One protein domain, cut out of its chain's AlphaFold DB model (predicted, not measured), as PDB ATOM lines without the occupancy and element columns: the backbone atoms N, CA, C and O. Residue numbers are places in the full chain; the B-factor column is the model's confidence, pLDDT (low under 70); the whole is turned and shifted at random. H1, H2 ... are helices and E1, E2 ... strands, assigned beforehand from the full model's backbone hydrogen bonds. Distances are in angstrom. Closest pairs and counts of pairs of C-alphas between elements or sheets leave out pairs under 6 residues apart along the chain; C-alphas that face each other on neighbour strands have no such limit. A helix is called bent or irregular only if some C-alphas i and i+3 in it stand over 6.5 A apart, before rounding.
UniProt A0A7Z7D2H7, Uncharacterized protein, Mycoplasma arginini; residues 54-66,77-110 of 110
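What this domain is: This is residues 54 to 66 and 77 to 110 of the 110 residues of an uncharacterized protein of Mycoplasma arginini (UniProt A0A7Z7D2H7). A small sheet of three short parallel strands has one short helix, H2, packed over one face, while a second, rough helix, H1, sits off the sheet near the cut in the chain. The ten-residue loop from residues 82 to 91 swings out past the end of E2 and folds back to H2. The printed part has 47 residues, with two named helices and three named strands in the order E1, H1, E2, H2, E3; the sheet runs E1, E2, E3. The class is mixed, helices and strands, with 23 residues, under half, in named elements. The whole is compact, with a radius of gyration of the C-alphas of 10.2 A, and rounded, spanning 27 by 24 by 16 A.

Where its parts are: In the sheet, E2 is the longest strand, residues 77 to 81, 13.3 A from first to last C-alpha. E1, residues 54 to 56, is 6.4 A long and begins at C-alpha 54, (134.983, 109.260, 78.437). E3, residues 101 to 103, is 6.3 A long and ends at C-alpha 103, (138.167, 119.303, 73.818). H2, residues 92 to 97, is 8.6 A long and begins at C-alpha 92, (144.539, 111.047, 70.912). H1, residues 61 to 66, is 11.7 A long and irregular: C-alphas 61 and 64 are 7.7 A apart.

How they stand to each other: E2 is the inner strand, with E1 and E3 at the edges. E1 and E2 are parallel at 22 degrees between their directions, with N 56 and O 79 within hydrogen-bond range at 2.8 A and N 81 and O 56 at 2.9 A. E2 and E3 are parallel at 39 degrees, with N 80 and O 101 at 2.8 A. H2 is on the sheet at a height over the sheet of 8.6 A. It lies over E2, with 4 of its C-alphas falling there and 2 on E3, only just too few to be over E3 also. It runs slantwise to the strands, at 50 degrees to E2 on the local plane. The closest C-alphas of H2 and E2 are those of Asn 92 and Cys 80, 5.8 A apart. E2, H2 and E3 form a strand-helix-strand unit, two parallel neighbour strands with a helix between, and its crossover is right-handed. H1 is not on the sheet, and it is apart from H2 and from E3. In H2 every O i to N i+4 pair is within hydrogen-bond range; in H1 0 of 2 are, beside 1 of 3 O i to N i+3 pairs.

The domain as a whole: The two C-alphas farthest apart are those of Asn 88 and Cys 110, at 28.3 A. Residues 67 to 76 are not printed, and C-alphas 66 and 77 are 15.0 A apart across this cut. Of the links that are printed whole, E1 to H1 and H2 to E3 are tight and E2 to H2 is short. The mean pLDDT of the printed part is 80.1, and residues 60 to 62 and 105 to 110 are under 70.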
ATOM      1  N   MET A  54     133.573 109.433  78.084       92.31
ATOM      2  CA  MET A  54     134.983 109.260  78.437       92.31
ATOM      3  C   MET A  54     135.770 110.511  78.069       92.31
ATOM      4  O   MET A  54     135.583 111.055  76.987       92.31
ATOM      5  N   ILE A  55     136.695 110.917  78.938       91.00
ATOM      6  CA  ILE A  55     137.657 111.980  78.642       91.00
ATOM      7  C   ILE A  55     139.056 111.388  78.690       91.00
ATOM      8  O   ILE A  55     139.492 110.878  79.724       91.00
ATOM      9  N   LEU A  56     139.751 111.449  77.562       89.69
ATOM     10  CA  LEU A  56     141.099 110.942  77.400       89.69
ATOM     11  C   LEU A  56     142.083 112.113  77.409       89.69
ATOM     12  O   LEU A  56     142.137 112.905  76.472       89.69
ATOM     13  N   LEU A  57     142.850 112.226  78.494       85.81
ATOM     14  CA  LEU A  57     143.781 113.341  78.697       85.81
ATOM     15  C   LEU A  57     145.009 113.243  77.789       85.81
ATOM     16  O   LEU A  57     145.419 114.225  77.191       85.81
ATOM     17  N   SER A  58     145.580 112.049  77.699       81.31
ATOM     18  CA  SER A  58     146.642 111.681  76.769       81.31
ATOM     19  C   SER A  58     146.669 110.163  76.664       81.31
ATOM     20  O   SER A  58     146.353 109.455  77.632       81.31
ATOM     21  N   SER A  59     147.040 109.644  75.498       76.31
ATOM     22  CA  SER A  59     147.246 108.212  75.331       76.31
ATOM     23  C   SER A  59     148.575 107.928  74.655       76.31
ATOM     24  O   SER A  59     148.841 108.343  73.532       76.31
ATOM     25  N   LEU A  60     149.411 107.190  75.382       69.62
ATOM     26  CA  LEU A  60     150.611 106.564  74.852       69.62
ATOM     27  C   LEU A  60     150.290 105.085  74.649       69.62
ATOM     28  O   LEU A  60     149.758 104.431  75.553       69.62
ATOM     29  N   ASP A  61     150.603 104.580  73.460       68.94
ATOM     30  CA  ASP A  61     150.300 103.222  73.011       68.94
ATOM     31  C   ASP A  61     148.802 102.845  72.998       68.94
ATOM     32  O   ASP A  61     147.899 103.596  73.359       68.94
ATOM     33  N   GLN A  62     148.530 101.600  72.605       69.44
ATOM     34  CA  GLN A  62     147.196 100.989  72.563       69.44
ATOM     35  C   GLN A  62     146.683 100.529  73.943       69.44
ATOM     36  O   GLN A  62     145.747  99.734  74.043       69.44
ATOM     37  N   LYS A  63     147.297 100.995  75.041       75.19
ATOM     38  CA  LYS A  63     147.013 100.504  76.401       75.19
ATOM     39  C   LYS A  63     145.573 100.780  76.841       75.19
ATOM     40  O   LYS A  63     145.008 100.005  77.613       75.19
ATOM     41  N   TYR A  64     144.983 101.858  76.333       83.06
ATOM     42  CA  TYR A  64     143.619 102.271  76.656       83.06
ATOM     43  C   TYR A  64     142.569 101.745  75.675       83.06
ATOM     44  O   TYR A  64     141.384 101.942  75.920       83.06
ATOM     45  N   ASN A  65     142.956 101.010  74.625       86.81
ATOM     46  CA  ASN A  65     142.005 100.520  73.621       86.81
ATOM     47  C   ASN A  65     140.897  99.666  74.242       86.81
ATOM     48  O   ASN A  65     139.752  99.761  73.829       86.81
ATOM     49  N   SER A  66     141.211  98.882  75.279       89.56
ATOM     50  CA  SER A  66     140.191  98.079  75.958       89.56
ATOM     51  C   SER A  66     139.101  98.925  76.617       89.56
ATOM     52  O   SER A  66     137.947  98.517  76.585       89.56
ATOM     53  N   ASP A  77     130.093 108.772  74.110       91.56
ATOM     54  CA  ASP A  77     131.000 109.741  73.515       91.56
ATOM     55  C   ASP A  77     132.398 109.659  74.132       91.56
ATOM     56  O   ASP A  77     132.574 109.452  75.343       91.56
ATOM     57  N   ILE A  78     133.396 109.870  73.275       92.12
ATOM     58  CA  ILE A  78     134.802 109.976  73.652       92.12
ATOM     59  C   ILE A  78     135.280 111.382  73.316       92.12
ATOM     60  O   ILE A  78     135.220 111.828  72.168       92.12
ATOM     61  N   GLU A  79     135.773 112.064  74.340       91.69
ATOM     62  CA  GLU A  79     136.402 113.368  74.249       91.69
ATOM     63  C   GLU A  79     137.911 113.210  74.459       91.69
ATOM     64  O   GLU A  79     138.362 112.554  75.400       91.69
ATOM     65  N   CYS A  80     138.708 113.815  73.589       89.69
ATOM     66  CA  CYS A  80     140.161 113.788  73.652       89.69
ATOM     67  C   CYS A  80     140.686 115.195  73.922       89.69
ATOM     68  O   CYS A  80     140.320 116.150  73.235       89.69
ATOM     69  N   LEU A  81     141.568 115.314  74.908       87.25
ATOM     70  CA  LEU A  81     142.299 116.543  75.189       87.25
ATOM     71  C   LEU A  81     143.641 116.494  74.447       87.25
ATOM     72  O   LEU A  81     144.317 115.466  74.458       87.25
ATOM     73  N   ILE A  82     144.031 117.595  73.803       81.12
ATOM     74  CA  ILE A  82     145.380 117.761  73.243       81.12
ATOM     75  C   ILE A  82     146.050 118.929  73.959       81.12
ATOM     76  O   ILE A  82     145.599 120.073  73.875       81.12
ATOM     77  N   PHE A  83     147.150 118.642  74.651       78.12
ATOM     78  CA  PHE A  83     147.976 119.673  75.269       78.12
ATOM     79  C   PHE A  83     148.874 120.355  74.229       78.12
ATOM     80  O   PHE A  83     149.267 119.762  73.223       78.12
ATOM     81  N   LYS A  84     149.238 121.621  74.475       72.06
ATOM     82  CA  LYS A  84     150.150 122.366  73.585       72.06
ATOM     83  C   LYS A  84     151.502 121.670  73.417       72.06
ATOM     84  O   LYS A  84     152.034 121.674  72.315       72.06
ATOM     85  N   ASP A  85     151.973 121.019  74.478       73.44
ATOM     86  CA  ASP A  85     153.231 120.271  74.515       73.44
ATOM     87  C   ASP A  85     153.012 118.759  74.296       73.44
ATOM     88  O   ASP A  85     153.722 117.937  74.874       73.44
ATOM     89  N   HIS A  86     151.984 118.371  73.525       71.00
ATOM     90  CA  HIS A  86     151.729 116.960  73.226       71.00
ATOM     91  C   HIS A  86     152.939 116.317  72.538       71.00
ATOM     92  O   HIS A  86     153.646 116.938  71.740       71.00
ATOM     93  N   LEU A  87     153.173 115.050  72.864       73.31
ATOM     94  CA  LEU A  87     154.208 114.264  72.214       73.31
ATOM     95  C   LEU A  87     153.745 113.885  70.801       73.31
ATOM     96  O   LEU A  87     152.555 113.693  70.552       73.31
ATOM     97  N   ASN A  88     154.694 113.748  69.873       70.38
ATOM     98  CA  ASN A  88     154.398 113.382  68.481       70.38
ATOM     99  C   ASN A  88     153.706 112.010  68.344       70.38
ATOM    100  O   ASN A  88     153.159 111.707  67.286       70.38
ATOM    101  N   ASP A  89     153.768 111.168  69.374       74.94
ATOM    102  CA  ASP A  89     153.183 109.831  69.431       74.94
ATOM    103  C   ASP A  89     151.855 109.765  70.207       74.94
ATOM    104  O   ASP A  89     151.358 108.665  70.457       74.94
ATOM    105  N   ASP A  90     151.249 110.910  70.549       81.31
ATOM    106  CA  ASP A  90     149.950 110.942  71.226       81.31
ATOM    107  C   ASP A  90     148.841 110.360  70.334       81.31
ATOM    108  O   ASP A  90     148.453 110.913  69.297       81.31
ATOM    109  N   LYS A  91     148.296 109.222  70.770       83.12
ATOM    110  CA  LYS A  91     147.253 108.484  70.054       83.12
ATOM    111  C   LYS A  91     145.883 109.148  70.137       83.12
ATOM    112  O   LYS A  91     144.988 108.772  69.378       83.12
ATOM    113  N   ASN A  92     145.732 110.206  70.935       85.62
ATOM    114  CA  ASN A  92     144.539 111.047  70.912       85.62
ATOM    115  C   ASN A  92     144.286 111.633  69.515       85.62
ATOM    116  O   ASN A  92     143.134 111.727  69.099       85.62
ATOM    117  N   ILE A  93     145.343 111.965  68.758       85.56
ATOM    118  CA  ILE A  93     145.219 112.496  67.388       85.56
ATOM    119  C   ILE A  93     144.538 111.475  66.468       85.56
ATOM    120  O   ILE A  93     143.673 111.832  65.671       85.56
ATOM    121  N   GLU A  94     144.892 110.192  66.589       87.31
ATOM    122  CA  GLU A  94     144.283 109.122  65.793       87.31
ATOM    123  C   GLU A  94     142.800 108.948  66.129       87.31
ATOM    124  O   GLU A  94     141.984 108.836  65.217       87.31
ATOM    125  N   LEU A  95     142.436 108.994  67.413       87.25
ATOM    126  CA  LEU A  95     141.042 108.894  67.855       87.25
ATOM    127  C   LEU A  95     140.201 110.083  67.383       87.25
ATOM    128  O   LEU A  95     139.072 109.899  66.933       87.25
ATOM    129  N   ILE A  96     140.755 111.296  67.420       88.12
ATOM    130  CA  ILE A  96     140.088 112.493  66.890       88.12
ATOM    131  C   ILE A  96     139.861 112.353  65.385       88.12
ATOM    132  O   ILE A  96     138.759 112.605  64.901       88.12
ATOM    133  N   ASN A  97     140.859 111.862  64.644       87.25
ATOM    134  CA  ASN A  97     140.708 111.573  63.216       87.25
ATOM    135  C   ASN A  97     139.665 110.471  62.936       87.25
ATOM    136  O   ASN A  97     139.100 110.432  61.845       87.25
ATOM    137  N   GLN A  98     139.398 109.592  63.905       88.56
ATOM    138  CA  GLN A  98     138.352 108.564  63.848       88.56
ATOM    139  C   GLN A  98     136.973 109.064  64.313       88.56
ATOM    140  O   GLN A  98     136.009 108.304  64.256       88.56
ATOM    141  N   GLY A  99     136.855 110.330  64.728       85.88
ATOM    142  CA  GLY A  99     135.586 110.965  65.091       85.88
ATOM    143  C   GLY A  99     135.410 111.279  66.576       85.88
ATOM    144  O   GLY A  99     134.334 111.736  66.957       85.88
ATOM    145  N   ALA A 100     136.426 111.068  67.422       90.06
ATOM    146  CA  ALA A 100     136.378 111.532  68.807       90.06
ATOM    147  C   ALA A 100     136.344 113.068  68.876       90.06
ATOM    148  O   ALA A 100     136.935 113.769  68.050       90.06
ATOM    149  N   THR A 101     135.671 113.605  69.890       90.38
ATOM    150  CA  THR A 101     135.513 115.055  70.045       90.38
ATOM    151  C   THR A 101     136.782 115.661  70.634       90.38
ATOM    152  O   THR A 101     137.197 115.294  71.731       90.38
ATOM    153  N   LEU A 102     137.397 116.624  69.944       88.38
ATOM    154  CA  LEU A 102     138.496 117.409  70.508       88.38
ATOM    155  C   LEU A 102     137.947 118.409  71.532       88.38
ATOM    156  O   LEU A 102     137.153 119.287  71.190       88.38
ATOM    157  N   ILE A 103     138.427 118.317  72.769       86.69
ATOM    158  CA  ILE A 103     138.167 119.303  73.818       86.69
ATOM    159  C   ILE A 103     139.440 120.092  74.132       86.69
ATOM    160  O   ILE A 103     140.555 119.613  73.935       86.69
ATOM    161  N   SER A 104     139.268 121.329  74.596       76.19
ATOM    162  CA  SER A 104     140.367 122.186  75.053       76.19
ATOM    163  C   SER A 104     140.305 122.378  76.564       76.19
ATOM    164  O   SER A 104     139.247 122.214  77.168       76.19
ATOM    165  N   ASP A 105     141.420 122.799  77.157       68.56
ATOM    166  CA  ASP A 105     141.536 123.189  78.569       68.56
ATOM    167  C   ASP A 105     140.579 124.324  78.984       68.56
ATOM    168  O   ASP A 105     140.374 124.562  80.171       68.56
ATOM    169  N   LYS A 106     139.987 125.021  78.006       64.69
ATOM    170  CA  LYS A 106     139.036 126.121  78.204       64.69
ATOM    171  C   LYS A 106     137.571 125.702  78.162       64.69
ATOM    172  O   LYS A 106     136.720 126.517  78.509       64.69
ATOM    173  N   ASN A 107     137.267 124.491  77.704       62.88
ATOM    174  CA  ASN A 107     135.891 124.012  77.670       62.88
ATOM    175  C   ASN A 107     135.538 123.443  79.046       62.88
ATOM    176  O   ASN A 107     136.292 122.638  79.592       62.88
ATOM    177  N   GLU A 108     134.397 123.848  79.607       56.88
ATOM    178  CA  GLU A 108     133.888 123.205  80.816       56.88
ATOM    179  C   GLU A 108     133.618 121.726  80.527       56.88
ATOM    180  O   GLU A 108     132.894 121.363  79.597       56.88
ATOM    181  N   ILE A 109     134.234 120.870  81.336       61.81
ATOM    182  CA  ILE A 109     133.927 119.449  81.368       61.81
ATOM    183  C   ILE A 109     132.585 119.305  82.100       61.81
ATOM    184  O   ILE A 109     132.552 119.265  83.329       61.81
ATOM    185  N   CYS A 110     131.489 119.283  81.339       52.19
ATOM    186  CA  CYS A 110     130.127 119.058  81.842       52.19
ATOM    187  C   CYS A 110     129.718 117.582  81.774       52.19
ATOM    188  O   CYS A 110     129.852 116.983  80.678       52.19
TER     189      CYS A 110